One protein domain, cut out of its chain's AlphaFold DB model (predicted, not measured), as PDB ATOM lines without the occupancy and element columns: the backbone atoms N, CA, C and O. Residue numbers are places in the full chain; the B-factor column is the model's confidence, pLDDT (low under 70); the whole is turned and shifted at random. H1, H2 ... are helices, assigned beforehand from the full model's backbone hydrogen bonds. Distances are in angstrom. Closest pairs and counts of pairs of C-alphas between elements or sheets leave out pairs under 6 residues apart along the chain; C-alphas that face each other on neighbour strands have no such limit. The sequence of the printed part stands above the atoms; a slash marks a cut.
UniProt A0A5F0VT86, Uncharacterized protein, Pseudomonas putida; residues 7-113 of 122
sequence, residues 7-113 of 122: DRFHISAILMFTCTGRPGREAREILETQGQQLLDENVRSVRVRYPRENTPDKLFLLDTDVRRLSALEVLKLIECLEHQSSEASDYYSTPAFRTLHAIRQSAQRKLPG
ATOM      1  N   ASP A   7     191.170 197.337 153.641       95.50
ATOM      2  CA  ASP A   7     191.054 198.756 153.974       95.50
ATOM      3  C   ASP A   7     191.863 199.100 155.243       95.50
ATOM      4  O   ASP A   7     191.946 198.311 156.189       95.50
ATOM      5  N   ARG A   8     192.409 200.319 155.313       96.06
ATOM      6  CA  ARG A   8     193.135 200.837 156.480       96.06
ATOM      7  C   ARG A   8     192.298 200.800 157.758       96.06
ATOM      8  O   ARG A   8     192.865 200.638 158.837       96.06
ATOM      9  N   PHE A   9     190.970 200.938 157.664       97.81
ATOM     10  CA  PHE A   9     190.089 200.877 158.836       97.81
ATOM     11  C   PHE A   9     190.085 199.483 159.469       97.81
ATOM     12  O   PHE A   9     189.994 199.367 160.688       97.81
ATOM     13  N   HIS A  10     190.254 198.429 158.661       98.38
ATOM     14  CA  HIS A  10     190.366 197.049 159.136       98.38
ATOM     15  C   HIS A  10     191.617 196.873 159.998       98.38
ATOM     16  O   HIS A  10     191.534 196.417 161.137       98.38
ATOM     17  N   ILE A  11     192.771 197.296 159.474       98.62
ATOM     18  CA  ILE A  11     194.054 197.242 160.189       98.62
ATOM     19  C   ILE A  11     194.011 198.150 161.429       98.62
ATOM     20  O   ILE A  11     194.398 197.725 162.517       98.62
ATOM     21  N   SER A  12     193.469 199.365 161.303       98.62
ATOM     22  CA  SER A  12     193.335 200.308 162.422       98.62
ATOM     23  C   SER A  12     192.481 199.735 163.554       98.62
ATOM     24  O   SER A  12     192.868 199.832 164.715       98.62
ATOM     25  N   ALA A  13     191.361 199.076 163.241       98.44
ATOM     26  CA  ALA A  13     190.495 198.468 164.248       98.44
ATOM     27  C   ALA A  13     191.170 197.296 164.987       98.44
ATOM     28  O   ALA A  13     190.973 197.147 166.195       98.44
ATOM     29  N   ILE A  14     192.008 196.508 164.300       98.62
ATOM     30  CA  ILE A  14     192.836 195.469 164.939       98.62
ATOM     31  C   ILE A  14     193.844 196.100 165.902       98.62
ATOM     32  O   ILE A  14     193.952 195.677 167.050       98.62
ATOM     33  N   LEU A  15     194.572 197.124 165.456       98.56
ATOM     34  CA  LEU A  15     195.612 197.769 166.255       98.56
ATOM     35  C   LEU A  15     195.034 198.492 167.479       98.56
ATOM     36  O   LEU A  15     195.512 198.308 168.600       98.56
ATOM     37  N   MET A  16     193.946 199.239 167.286       98.25
ATOM     38  CA  MET A  16     193.262 199.981 168.347       98.25
ATOM     39  C   MET A  16     192.629 199.076 169.414       98.25
ATOM     40  O   MET A  16     192.382 199.545 170.522       98.25
ATOM     41  N   PHE A  17     192.428 197.778 169.151       98.25
ATOM     42  CA  PHE A  17     191.999 196.812 170.175       98.25
ATOM     43  C   PHE A  17     193.002 196.681 171.334       98.25
ATOM     44  O   PHE A  17     192.636 196.311 172.456       98.25
ATOM     45  N   THR A  18     194.277 196.986 171.078       96.56
ATOM     46  CA  THR A  18     195.328 196.972 172.102       96.56
ATOM     47  C   THR A  18     195.291 198.212 173.003       96.56
ATOM     48  O   THR A  18     195.873 198.199 174.087       96.56
ATOM     49  N   CYS A  19     194.555 199.256 172.611       96.06
ATOM     50  CA  CYS A  19     194.436 200.506 173.350       96.06
ATOM     51  C   CYS A  19     193.185 200.542 174.244       96.06
ATOM     52  O   CYS A  19     192.100 200.100 173.872       96.06
ATOM     53  N   THR A  20     193.303 201.150 175.427       90.44
ATOM     54  CA  THR A  20     192.164 201.426 176.329       90.44
ATOM     55  C   THR A  20     191.486 202.774 176.044       90.44
ATOM     56  O   THR A  20     190.348 203.015 176.459       90.44
ATOM     57  N   GLY A  21     192.159 203.646 175.292       92.19
ATOM     58  CA  GLY A  21     191.751 205.003 174.937       92.19
ATOM     59  C   GLY A  21     192.476 205.483 173.681       92.19
ATOM     60  O   GLY A  21     193.014 204.673 172.928       92.19
ATOM     61  N   ARG A  22     192.496 206.799 173.453       93.94
ATOM     62  CA  ARG A  22     193.304 207.375 172.370       93.94
ATOM     63  C   ARG A  22     194.794 207.203 172.702       93.94
ATOM     64  O   ARG A  22     195.185 207.561 173.815       93.94
ATOM     65  N   PRO A  23     195.614 206.659 171.787       96.50
ATOM     66  CA  PRO A  23     197.041 206.515 172.031       96.50
ATOM     67  C   PRO A  23     197.709 207.892 172.124       96.50
ATOM     68  O   PRO A  23     197.361 208.818 171.388       96.50
ATOM     69  N   GLY A  24     198.689 208.015 173.020       96.69
ATOM     70  CA  GLY A  24     199.631 209.135 173.000       96.69
ATOM     71  C   GLY A  24     200.555 209.064 171.780       96.69
ATOM     72  O   GLY A  24     200.514 208.104 171.012       96.69
ATOM     73  N   ARG A  25     201.422 210.068 171.614       96.12
ATOM     74  CA  ARG A  25     202.303 210.200 170.441       96.12
ATOM     75  C   ARG A  25     203.173 208.962 170.191       96.12
ATOM     76  O   ARG A  25     203.117 208.405 169.105       96.12
ATOM     77  N   GLU A  26     203.911 208.501 171.199       96.62
ATOM     78  CA  GLU A  26     204.813 207.345 171.064       96.62
ATOM     79  C   GLU A  26     204.052 206.057 170.725       96.62
ATOM     80  O   GLU A  26     204.417 205.324 169.810       96.62
ATOM     81  N   ALA A  27     202.937 205.803 171.418       96.69
ATOM     82  CA  ALA A  27     202.086 204.652 171.131       96.69
ATOM     83  C   ALA A  27     201.522 204.717 169.705       96.69
ATOM     84  O   ALA A  27     201.486 203.706 169.012       96.69
ATOM     85  N   ARG A  28     201.122 205.906 169.239       97.31
ATOM     86  CA  ARG A  28     200.651 206.112 167.869       97.31
ATOM     87  C   ARG A  28     201.736 205.796 166.839       97.31
ATOM     88  O   ARG A  28     201.434 205.099 165.880       97.31
ATOM     89  N   GLU A  29     202.970 206.248 167.047       97.69
ATOM     90  CA  GLU A  29     204.101 205.969 166.145       97.69
ATOM     91  C   GLU A  29     204.387 204.459 166.040       97.69
ATOM     92  O   GLU A  29     204.606 203.929 164.946       97.69
ATOM     93  N   ILE A  30     204.306 203.736 167.163       97.94
ATOM     94  CA  ILE A  30     204.435 202.271 167.189       97.94
ATOM     95  C   ILE A  30     203.308 201.608 166.389       97.94
ATOM     96  O   ILE A  30     203.572 200.732 165.565       97.94
ATOM     97  N   LEU A  31     202.057 202.025 166.605       98.25
ATOM     98  CA  LEU A  31     200.898 201.461 165.910       98.25
ATOM     99  C   LEU A  31     200.927 201.774 164.408       98.25
ATOM    100  O   LEU A  31     200.605 200.905 163.609       98.25
ATOM    101  N   GLU A  32     201.341 202.974 164.002       98.19
ATOM    102  CA  GLU A  32     201.507 203.323 162.585       98.19
ATOM    103  C   GLU A  32     202.603 202.471 161.930       98.19
ATOM    104  O   GLU A  32     202.389 201.932 160.844       98.19
ATOM    105  N   THR A  33     203.718 202.234 162.629       98.38
ATOM    106  CA  THR A  33     204.778 201.327 162.161       98.38
ATOM    107  C   THR A  33     204.263 199.894 161.996       98.38
ATOM    108  O   THR A  33     204.479 199.265 160.961       98.38
ATOM    109  N   GLN A  34     203.547 199.371 162.995       98.62
ATOM    110  CA  GLN A  34     202.946 198.036 162.927       98.62
ATOM    111  C   GLN A  34     201.897 197.940 161.817       98.62
ATOM    112  O   GLN A  34     201.844 196.944 161.102       98.62
ATOM    113  N   GLY A  35     201.072 198.970 161.641       98.56
ATOM    114  CA  GLY A  35     200.056 199.000 160.597       98.56
ATOM    115  C   GLY A  35     200.646 199.049 159.196       98.56
ATOM    116  O   GLY A  35     200.137 198.358 158.315       98.56
ATOM    117  N   GLN A  36     201.759 199.763 159.004       98.69
ATOM    118  CA  GLN A  36     202.500 199.722 157.746       98.69
ATOM    119  C   GLN A  36     203.040 198.315 157.472       98.69
ATOM    120  O   GLN A  36     202.812 197.788 156.392       98.69
ATOM    121  N   GLN A  37     203.639 197.650 158.468       98.44
ATOM    122  CA  GLN A  37     204.116 196.266 158.318       98.44
ATOM    123  C   GLN A  37     202.995 195.290 157.932       98.44
ATOM    124  O   GLN A  37     203.204 194.394 157.117       98.44
ATOM    125  N   LEU A  38     201.802 195.449 158.513       98.75
ATOM    126  CA  LEU A  38     200.637 194.625 158.182       98.75
ATOM    127  C   LEU A  38     200.126 194.890 156.760       98.75
ATOM    128  O   LEU A  38     199.750 193.951 156.058       98.75
ATOM    129  N   LEU A  39     200.112 196.157 156.337       98.69
ATOM    130  CA  LEU A  39     199.692 196.559 154.998       98.69
ATOM    131  C   LEU A  39     200.674 196.074 153.929       98.69
ATOM    132  O   LEU A  39     200.242 195.525 152.917       98.69
ATOM    133  N   ASP A  40     201.974 196.223 154.172       98.31
ATOM    134  CA  ASP A  40     203.033 195.772 153.268       98.31
ATOM    135  C   ASP A  40     202.964 194.259 153.054       98.31
ATOM    136  O   ASP A  40     203.052 193.785 151.923       98.31
ATOM    137  N   GLU A  41     202.734 193.495 154.126       98.56
ATOM    138  CA  GLU A  41     202.581 192.044 154.045       98.56
ATOM    139  C   GLU A  41     201.333 191.638 153.244       98.56
ATOM    140  O   GLU A  41     201.381 190.727 152.417       98.56
ATOM    141  N   ASN A  42     200.220 192.347 153.424       98.44
ATOM    142  CA  ASN A  42     199.010 192.106 152.646       98.44
ATOM    143  C   ASN A  42     199.210 192.442 151.159       98.44
ATOM    144  O   ASN A  42     198.839 191.655 150.289       98.44
ATOM    145  N   VAL A  43     199.865 193.565 150.850       98.06
ATOM    146  CA  VAL A  43     200.258 193.925 149.478       98.06
ATOM    147  C   VAL A  43     201.187 192.861 148.883       98.06
ATOM    148  O   VAL A  43     201.000 192.454 147.735       98.06
ATOM    149  N   ARG A  44     202.159 192.366 149.657       97.44
ATOM    150  CA  ARG A  44     203.077 191.292 149.253       97.44
ATOM    151  C   ARG A  44     202.324 190.011 148.904       97.44
ATOM    152  O   ARG A  44     202.570 189.443 147.845       97.44
ATOM    153  N   SER A  45     201.371 189.605 149.735       97.69
ATOM    154  CA  SER A  45     200.504 188.448 149.495       97.69
ATOM    155  C   SER A  45     199.698 188.578 148.196       97.69
ATOM    156  O   SER A  45     199.721 187.679 147.355       97.69
ATOM    157  N   VAL A  46     199.075 189.739 147.957       97.69
ATOM    158  CA  VAL A  46     198.345 190.015 146.705       97.69
ATOM    159  C   VAL A  46     199.275 189.938 145.491       97.69
ATOM    160  O   VAL A  46     198.910 189.334 144.485       97.69
ATOM    161  N   ARG A  47     200.499 190.476 145.580       96.81
ATOM    162  CA  ARG A  47     201.504 190.395 144.503       96.81
ATOM    163  C   ARG A  47     201.961 188.963 144.223       96.81
ATOM    164  O   ARG A  47     202.166 188.616 143.064       96.81
ATOM    165  N   VAL A  48     202.104 188.131 145.258       96.69
ATOM    166  CA  VAL A  48     202.411 186.698 145.099       96.69
ATOM    167  C   VAL A  48     201.265 185.986 144.384       96.69
ATOM    168  O   VAL A  48     201.503 185.218 143.452       96.69
ATOM    169  N   ARG A  49     200.021 186.271 144.779       96.19
ATOM    170  CA  ARG A  49     198.830 185.653 144.193       96.19
ATOM    171  C   ARG A  49     198.577 186.081 142.749       96.19
ATOM    172  O   ARG A  49     198.180 185.258 141.924       96.19
ATOM    173  N   TYR A  50     198.801 187.358 142.451       96.38
ATOM    174  CA  TYR A  50     198.489 187.993 141.172       96.38
ATOM    175  C   TYR A  50     199.722 188.714 140.595       96.38
ATOM    176  O   TYR A  50     199.733 189.937 140.474       96.38
ATOM    177  N   PRO A  51     200.765 187.983 140.157       94.44
ATOM    178  CA  PRO A  51     202.044 188.574 139.735       94.44
ATOM    179  C   PRO A  51     201.962 189.416 138.453       94.44
ATOM    180  O   PRO A  51     202.918 190.096 138.092       94.44
ATOM    181  N   ARG A  52     200.836 189.349 137.730       96.00
ATOM    182  CA  ARG A  52     200.576 190.142 136.519       96.00
ATOM    183  C   ARG A  52     199.798 191.427 136.804       96.00
ATOM    184  O   ARG A  52     199.650 192.245 135.902       96.00
ATOM    185  N   GLU A  53     199.281 191.595 138.019       94.50
ATOM    186  CA  GLU A  53     198.543 192.787 138.420       94.50
ATOM    187  C   GLU A  53     199.487 193.810 139.052       94.50
ATOM    188  O   GLU A  53     200.327 193.483 139.892       94.50
ATOM    189  N   ASN A  54     199.327 195.079 138.678       92.00
ATOM    190  CA  ASN A  54     200.080 196.161 139.296       92.00
ATOM    191  C   ASN A  54     199.398 196.594 140.600       92.00
ATOM    192  O   ASN A  54     198.589 197.520 140.608       92.00
ATOM    193  N   THR A  55     199.708 195.903 141.699       94.56
ATOM    194  CA  THR A  55     199.271 196.322 143.039       94.56
ATOM    195  C   THR A  55     200.229 197.391 143.568       94.56
ATOM    196  O   THR A  55     201.386 197.057 143.849       94.56
ATOM    197  N   PRO A  56     199.798 198.659 143.713       93.19
ATOM    198  CA  PRO A  56     200.673 199.731 144.169       93.19
ATOM    199  C   PRO A  56     200.985 199.596 145.660       93.19
ATOM    200  O   PRO A  56     200.182 199.060 146.428       93.19
ATOM    201  N   ASP A  57     202.133 200.134 146.065       92.69
ATOM    202  CA  ASP A  57     202.410 200.362 147.481       92.69
ATOM    203  C   ASP A  57     201.397 201.363 148.054       92.69
ATOM    204  O   ASP A  57     200.877 202.238 147.353       92.69
ATOM    205  N   LYS A  58     201.101 201.226 149.345       94.62
ATOM    206  CA  LYS A  58     200.159 202.091 150.057       94.62
ATOM    207  C   LYS A  58     200.758 202.520 151.385       94.62
ATOM    208  O   LYS A  58     201.406 201.728 152.062       94.62
ATOM    209  N   LEU A  59     200.490 203.763 151.769       96.56
ATOM    210  CA  LEU A  59     200.832 204.266 153.094       96.56
ATOM    211  C   LEU A  59     199.696 203.976 154.069       96.56
ATOM    212  O   LEU A  59     198.529 204.276 153.799       96.56
ATOM    213  N   PHE A  60     200.055 203.408 155.211       98.19
ATOM    214  CA  PHE A  60     199.151 203.210 156.320       98.19
ATOM    215  C   PHE A  60     199.051 204.491 157.150       98.19
ATOM    216  O   PHE A  60     200.052 205.093 157.525       98.19
ATOM    217  N   LEU A  61     197.818 204.887 157.463       97.06
ATOM    218  CA  LEU A  61     197.517 205.953 158.411       97.06
ATOM    219  C   LEU A  61     196.576 205.379 159.461       97.06
ATOM    220  O   LEU A  61     195.498 204.890 159.113       97.06
ATOM    221  N   LEU A  62     196.991 205.446 160.728       98.12
ATOM    222  CA  LEU A  62     196.181 204.963 161.837       98.12
ATOM    223  C   LEU A  62     194.937 205.839 161.988       98.12
ATOM    224  O   LEU A  62     195.036 207.049 162.212       98.12
ATOM    225  N   ASP A  63     193.773 205.199 161.941       97.50
ATOM    226  CA  ASP A  63     192.513 205.822 162.313       97.50
ATOM    227  C   ASP A  63     192.164 205.474 163.767       97.50
ATOM    228  O   ASP A  63     191.926 204.317 164.116       97.50
ATOM    229  N   THR A  64     192.165 206.487 164.633       96.75
ATOM    230  CA  THR A  64     191.884 206.326 166.068       96.75
ATOM    231  C   THR A  64     190.402 206.433 166.420       96.75
ATOM    232  O   THR A  64     190.049 206.212 167.578       96.75
ATOM    233  N   ASP A  65     189.549 206.793 165.459       95.88
ATOM    234  CA  ASP A  65     188.104 206.958 165.639       95.88
ATOM    235  C   ASP A  65     187.317 205.724 165.153       95.88
ATOM    236  O   ASP A  65     186.083 205.698 165.189       95.88
ATOM    237  N   VAL A  66     188.019 204.651 164.766       96.50
ATOM    238  CA  VAL A  66     187.423 203.332 164.523       96.50
ATOM    239  C   VAL A  66     186.612 202.842 165.725       96.50
ATOM    240  O   VAL A  66     186.970 203.022 166.893       96.50
ATOM    241  N   ARG A  67     185.503 202.155 165.431       94.88
ATOM    242  CA  ARG A  67     184.653 201.536 166.451       94.88
ATOM    243  C   ARG A  67     185.466 200.559 167.307       94.88
ATOM    244  O   ARG A  67     186.192 199.716 166.784       94.88
ATOM    245  N   ARG A  68     185.257 200.603 168.627       94.00
ATOM    246  CA  ARG A  68     185.819 199.609 169.554       94.00
ATOM    247  C   ARG A  68     185.246 198.223 169.274       94.00
ATOM    248  O   ARG A  68     184.028 198.039 169.256       94.00
ATOM    249  N   LEU A  69     186.141 197.262 169.088       97.12
ATOM    250  CA  LEU A  69     185.796 195.867 168.852       97.12
ATOM    251  C   LEU A  69     185.750 195.083 170.162       97.12
ATOM    252  O   LEU A  69     186.562 195.293 171.065       97.12
ATOM    253  N   SER A  70     184.833 194.126 170.231       98.00
ATOM    254  CA  SER A  70     184.912 193.019 171.180       98.00
ATOM    255  C   SER A  70     186.060 192.065 170.824       98.00
ATOM    256  O   SER A  70     186.570 192.056 169.701       98.00
ATOM    257  N   ALA A  71     186.439 191.212 171.780       98.38
ATOM    258  CA  ALA A  71     187.440 190.166 171.573       98.38
ATOM    259  C   ALA A  71     187.094 189.242 170.391       98.38
ATOM    260  O   ALA A  71     187.954 188.915 169.580       98.38
ATOM    261  N   LEU A  72     185.820 188.865 170.246       98.44
ATOM    262  CA  LEU A  72     185.386 188.003 169.148       98.44
ATOM    263  C   LEU A  72     185.464 188.708 167.786       98.44
ATOM    264  O   LEU A  72     185.858 188.102 166.794       98.44
ATOM    265  N   GLU A  73     185.109 189.993 167.727       98.56
ATOM    266  CA  GLU A  73     185.177 190.764 166.483       98.56
ATOM    267  C   GLU A  73     186.617 190.969 166.010       98.56
ATOM    268  O   GLU A  73     186.887 190.784 164.825       98.56
ATOM    269  N   VAL A  74     187.552 191.296 166.912       98.62
ATOM    270  CA  VAL A  74     188.958 191.455 166.513       98.62
ATOM    271  C   VAL A  74     189.560 190.133 166.035       98.62
ATOM    272  O   VAL A  74     190.317 190.140 165.070       98.62
ATOM    273  N   LEU A  75     189.176 188.992 166.622       98.81
ATOM    274  CA  LEU A  75     189.620 187.675 166.154       98.81
ATOM    275  C   LEU A  75     189.167 187.402 164.715       98.81
ATOM    276  O   LEU A  75     189.977 186.959 163.905       98.81
ATOM    277  N   LYS A  76     187.922 187.757 164.366       98.44
ATOM    278  CA  LYS A  76     187.428 187.661 162.982       98.44
ATOM    279  C   LYS A  76     188.193 188.571 162.022       98.44
ATOM    280  O   LYS A  76     188.491 188.168 160.899       98.44
ATOM    281  N   LEU A  77     188.516 189.797 162.440       98.62
ATOM    282  CA  LEU A  77     189.312 190.697 161.602       98.62
ATOM    283  C   LEU A  77     190.743 190.179 161.416       98.62
ATOM    284  O   LEU A  77     191.272 190.270 160.309       98.62
ATOM    285  N   ILE A  78     191.354 189.618 162.460       98.75
ATOM    286  CA  ILE A  78     192.681 188.997 162.379       98.75
ATOM    287  C   ILE A  78     192.665 187.827 161.394       98.75
ATOM    288  O   ILE A  78     193.530 187.777 160.529       98.75
ATOM    289  N   GLU A  79     191.681 186.930 161.486       98.38
ATOM    290  CA  GLU A  79     191.542 185.790 160.570       98.38
ATOM    291  C   GLU A  79     191.378 186.248 159.116       98.38
ATOM    292  O   GLU A  79     192.046 185.736 158.221       98.38
ATOM    293  N   CYS A  80     190.553 187.275 158.883       98.25
ATOM    294  CA  CYS A  80     190.406 187.879 157.564       98.25
ATOM    295  C   CYS A  80     191.741 188.437 157.049       98.25
ATOM    296  O   CYS A  80     192.168 188.078 155.958       98.25
ATOM    297  N   LEU A  81     192.437 189.267 157.831       98.50
ATOM    298  CA  LEU A  81     193.703 189.864 157.398       98.50
ATOM    299  C   LEU A  81     194.791 188.806 157.165       98.50
ATOM    300  O   LEU A  81     195.506 188.880 156.176       98.50
ATOM    301  N   GLU A  82     194.907 187.808 158.036       98.19
ATOM    302  CA  GLU A  82     195.860 186.707 157.873       98.19
ATOM    303  C   GLU A  82     195.574 185.885 156.612       98.19
ATOM    304  O   GLU A  82     196.497 185.598 155.848       98.19
ATOM    305  N   HIS A  83     194.305 185.582 156.328       97.38
ATOM    306  CA  HIS A  83     193.923 184.934 155.075       97.38
ATOM    307  C   HIS A  83     194.351 185.763 153.855       97.38
ATOM    308  O   HIS A  83     194.883 185.214 152.895       97.38
ATOM    309  N   GLN A  84     194.189 187.087 153.914       97.88
ATOM    310  CA  GLN A  84     194.583 188.000 152.836       97.88
ATOM    311  C   GLN A  84     196.104 188.222 152.731       97.88
ATOM    312  O   GLN A  84     196.579 188.766 151.732       97.88
ATOM    313  N   SER A  85     196.883 187.798 153.727       98.00
ATOM    314  CA  SER A  85     198.317 188.101 153.850       98.00
ATOM    315  C   SER A  85     199.242 186.881 153.758       98.00
ATOM    316  O   SER A  85     200.453 187.051 153.765       98.00
ATOM    317  N   SER A  86     198.708 185.662 153.663       97.38
ATOM    318  CA  SER A  86     199.477 184.420 153.856       97.38
ATOM    319  C   SER A  86     199.897 183.683 152.579       97.38
ATOM    320  O   SER A  86     200.339 182.539 152.655       97.38
ATOM    321  N   GLU A  87     199.807 184.308 151.400       97.44
ATOM    322  CA  GLU A  87     200.173 183.650 150.130       97.44
ATOM    323  C   GLU A  87     201.686 183.408 149.995       97.44
ATOM    324  O   GLU A  87     202.121 182.505 149.281       97.44
ATOM    325  N   ALA A  88     202.511 184.198 150.683       95.75
ATOM    326  CA  ALA A  88     203.952 184.009 150.680       95.75
ATOM    327  C   ALA A  88     204.397 182.859 151.600       95.75
ATOM    328  O   ALA A  88     203.977 182.760 152.752       95.75
ATOM    329  N   SER A  89     205.326 182.026 151.117       96.94
ATOM    330  CA  SER A  89     205.783 180.814 151.817       96.94
ATOM    331  C   SER A  89     206.398 181.063 153.196       96.94
ATOM    332  O   SER A  89     206.403 180.175 154.042       96.94
ATOM    333  N   ASP A  90     206.943 182.256 153.422       98.00
ATOM    334  CA  ASP A  90     207.617 182.659 154.654       98.00
ATOM    335  C   ASP A  90     206.711 183.449 155.614       98.00
ATOM    336  O   ASP A  90     207.196 183.895 156.657       98.00
ATOM    337  N   TYR A  91     205.411 183.596 155.314       98.25
ATOM    338  CA  TYR A  91     204.455 184.409 156.078       98.25
ATOM    339  C   TYR A  91     204.555 184.213 157.600       98.25
ATOM    340  O   TYR A  91     204.675 185.183 158.350       98.25
ATOM    341  N   TYR A  92     204.600 182.964 158.072       98.12
ATOM    342  CA  TYR A  92     204.640 182.631 159.504       98.12
ATOM    343  C   TYR A  92     205.942 183.032 160.221       98.12
ATOM    344  O   TYR A  92     206.026 182.968 161.447       98.12
ATOM    345  N   SER A  93     206.958 183.477 159.480       98.00
ATOM    346  CA  SER A  93     208.211 184.020 160.018       98.00
ATOM    347  C   SER A  93     208.276 185.554 159.979       98.00
ATOM    348  O   SER A  93     209.234 186.152 160.483       98.00
ATOM    349  N   THR A  94     207.256 186.218 159.429       98.50
ATOM    350  CA  THR A  94     207.241 187.673 159.233       98.50
ATOM    351  C   THR A  94     206.935 188.446 160.525       98.50
ATOM    352  O   THR A  94     206.288 187.926 161.444       98.50
ATOM    353  N   PRO A  95     207.357 189.724 160.622       98.38
ATOM    354  CA  PRO A  95     206.891 190.628 161.674       98.38
ATOM    355  C   PRO A  95     205.364 190.771 161.715       98.38
ATOM    356  O   PRO A  95     204.793 190.817 162.802       98.38
ATOM    357  N   ALA A  96     204.699 190.779 160.555       98.38
ATOM    358  CA  ALA A  96     203.248 190.892 160.446       98.38
ATOM    359  C   ALA A  96     202.523 189.735 161.153       98.38
ATOM    360  O   ALA A  96     201.640 189.980 161.981       98.38
ATOM    361  N   PHE A  97     202.947 188.488 160.911       98.62
ATOM    362  CA  PHE A  97     202.407 187.330 161.626       98.62
ATOM    363  C   PHE A  97     202.612 187.453 163.140       98.62
ATOM    364  O   PHE A  97     201.670 187.248 163.903       98.62
ATOM    365  N   ARG A  98     203.814 187.842 163.593       98.62
ATOM    366  CA  ARG A  98     204.098 188.016 165.029       98.62
ATOM    367  C   ARG A  98     203.197 189.067 165.678       98.62
ATOM    368  O   ARG A  98     202.665 188.816 166.759       98.62
ATOM    369  N   THR A  99     202.985 190.203 165.011       98.62
ATOM    370  CA  THR A  99     202.077 191.262 165.475       98.62
ATOM    371  C   THR A  99     200.647 190.736 165.609       98.62
ATOM    372  O   THR A  99     200.055 190.844 166.683       98.62
ATOM    373  N   LEU A 100     200.100 190.094 164.569       98.69
ATOM    374  CA  LEU A 100     198.746 189.530 164.630       98.69
ATOM    375  C   LEU A 100     198.624 188.420 165.672       98.69
ATOM    376  O   LEU A 100     197.619 188.351 166.375       98.69
ATOM    377  N   HIS A 101     199.650 187.583 165.820       98.62
ATOM    378  CA  HIS A 101     199.673 186.518 166.811       98.62
ATOM    379  C   HIS A 101     199.620 187.056 168.244       98.62
ATOM    380  O   HIS A 101     198.820 186.568 169.042       98.62
ATOM    381  N   ALA A 102     200.385 188.103 168.556       98.56
ATOM    382  CA  ALA A 102     200.350 188.737 169.871       98.56
ATOM    383  C   ALA A 102     198.968 189.347 170.184       98.56
ATOM    384  O   ALA A 102     198.424 189.148 171.275       98.56
ATOM    385  N   ILE A 103     198.354 190.040 169.216       98.56
ATOM    386  CA  ILE A 103     197.010 190.617 169.388       98.56
ATOM    387  C   ILE A 103     195.964 189.504 169.527       98.56
ATOM    388  O   ILE A 103     195.091 189.594 170.391       98.56
ATOM    389  N   ARG A 104     196.083 188.418 168.749       98.69
ATOM    390  CA  ARG A 104     195.211 187.236 168.826       98.69
ATOM    391  C   ARG A 104     195.231 186.619 170.222       98.69
ATOM    392  O   ARG A 104     194.167 186.398 170.789       98.69
ATOM    393  N   GLN A 105     196.413 186.404 170.799       98.12
ATOM    394  CA  GLN A 105     196.547 185.869 172.160       98.12
ATOM    395  C   GLN A 105     195.913 186.794 173.208       98.12
ATOM    396  O   GLN A 105     195.218 186.328 174.111       98.12
ATOM    397  N   SER A 106     196.106 188.110 173.075       97.56
ATOM    398  CA  SER A 106     195.470 189.105 173.951       97.56
ATOM    399  C   SER A 106     193.941 189.089 173.830       97.56
ATOM    400  O   SER A 106     193.233 189.150 174.834       97.56
ATOM    401  N   ALA A 107     193.414 188.958 172.609       98.25
ATOM    402  CA  ALA A 107     191.982 188.865 172.358       98.25
ATOM    403  C   ALA A 107     191.377 187.566 172.901       98.25
ATOM    404  O   ALA A 107     190.339 187.611 173.552       98.25
ATOM    405  N   GLN A 108     192.045 186.429 172.702       97.88
ATOM    406  CA  GLN A 108     191.616 185.130 173.225       97.88
ATOM    407  C   GLN A 108     191.452 185.154 174.746       97.88
ATOM    408  O   GLN A 108     190.387 184.802 175.237       97.88
ATOM    409  N   ARG A 109     192.432 185.697 175.482       96.75
ATOM    410  CA  ARG A 109     192.357 185.856 176.950       96.75
ATOM    411  C   ARG A 109     191.204 186.743 177.426       96.75
ATOM    412  O   ARG A 109     190.806 186.671 178.580       96.75
ATOM    413  N   LYS A 110     190.665 187.596 176.553       96.81
ATOM    414  CA  LYS A 110     189.502 188.445 176.847       96.81
ATOM    415  C   LYS A 110     188.166 187.766 176.516       96.81
ATOM    416  O   LYS A 110     187.122 188.371 176.759       96.81
ATOM    417  N   LEU A 111     188.162 186.563 175.938       97.75
ATOM    418  CA  LEU A 111     186.926 185.828 175.677       97.75
ATOM    419  C   LEU A 111     186.333 185.291 176.992       97.75
ATOM    420  O   LEU A 111     187.067 184.732 177.812       97.75
ATOM    421  N   PRO A 112     185.007 185.403 177.194       96.81
ATOM    422  CA  PRO A 112     184.347 184.785 178.337       96.81
ATOM    423  C   PRO A 112     184.610 183.277 178.376       96.81
ATOM    424  O   PRO A 112     184.399 182.584 177.381       96.81
ATOM    425  N   GLY A 113     185.056 182.775 179.527       95.25
ATOM    426  CA  GLY A 113     185.348 181.355 179.711       95.25
ATOM    427  C   GLY A 113     186.732 180.913 179.233       95.25
ATOM    428  O   GLY A 113     187.047 179.746 179.427       95.25
TER     429      GLY A 113
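AT A GLANCE: This is residues 7 to 113 of the 122 residues of an uncharacterized protein of Pseudomonas putida (UniProt A0A5F0VT86). A helical hairpin, H3 and H4 side by side, is crossed at its linked end by the long helix H2, and the short H1 fits between H2 and H3. After H2 a long link without a named element folds back to the start of H3. The printed part has 107 residues with four named helices, H1 to H4 in chain order, and no named strand; the class is all helix. It is compact, with a radius of gyration of the C-alphas of 13.8 A, and spans 43 by 33 by 21 A.

HOW THE PARTS SIT: H1, residues 8 to 16, touches residues 31 to 39 of H2, residues 25 to 49, at a steep tilt of 47 degrees, opposite ways; the closest C-alphas, of Ile 11 and Gly 35, are 6.3 A apart. H1 also touches H3, residues 71 to 85, at a steep tilt of 48 degrees, with the C-alphas of Ile 14 and Val 74 closest at 5.8 A. H1 is close to but not clearly touching H4, residues 95 to 109; the closest C-alphas, of Ile 14 and Ile 103, are 7.8 A apart. Residues 41 to 46 of H2 touch residues 81 to 85 of H3, closest at the C-alphas of Asn 42 and Ser 85, 4.2 A. Residues 34 to 41 of H2 touch residues 95 to 99 of H4 at a steep tilt of 66 degrees, closest at the C-alphas of Leu 38 and Ala 96, 5.1 A. H3 and H4 form a helical hairpin at a shallow tilt of 21 degrees, closest at the C-alphas of Ala 71 and Ala 107, 4.8 A. In H1, H2, H3 and H4 every O i to N i+4 pair is within hydrogen-bond range.

IN THESE COORDINATES: H1, 11.9 A long, begins at C-alpha 8 (193.135, 200.837, 156.480). H2 is 36.1 A long and ends at C-alpha 49 (198.830, 185.653, 144.193). H3 measures 20.9 A and H4 21.6 A, ending at C-alpha 109 (192.357, 185.856, 176.950).

THE WHOLE: The C-alphas of Arg 52 and Gly 113, 46.6 A apart, are the two farthest apart. The link from H2 to H3, residues 50 to 70, is long; the other two are short. The printed part has no cut, and no printed residue is under 70 in pLDDT.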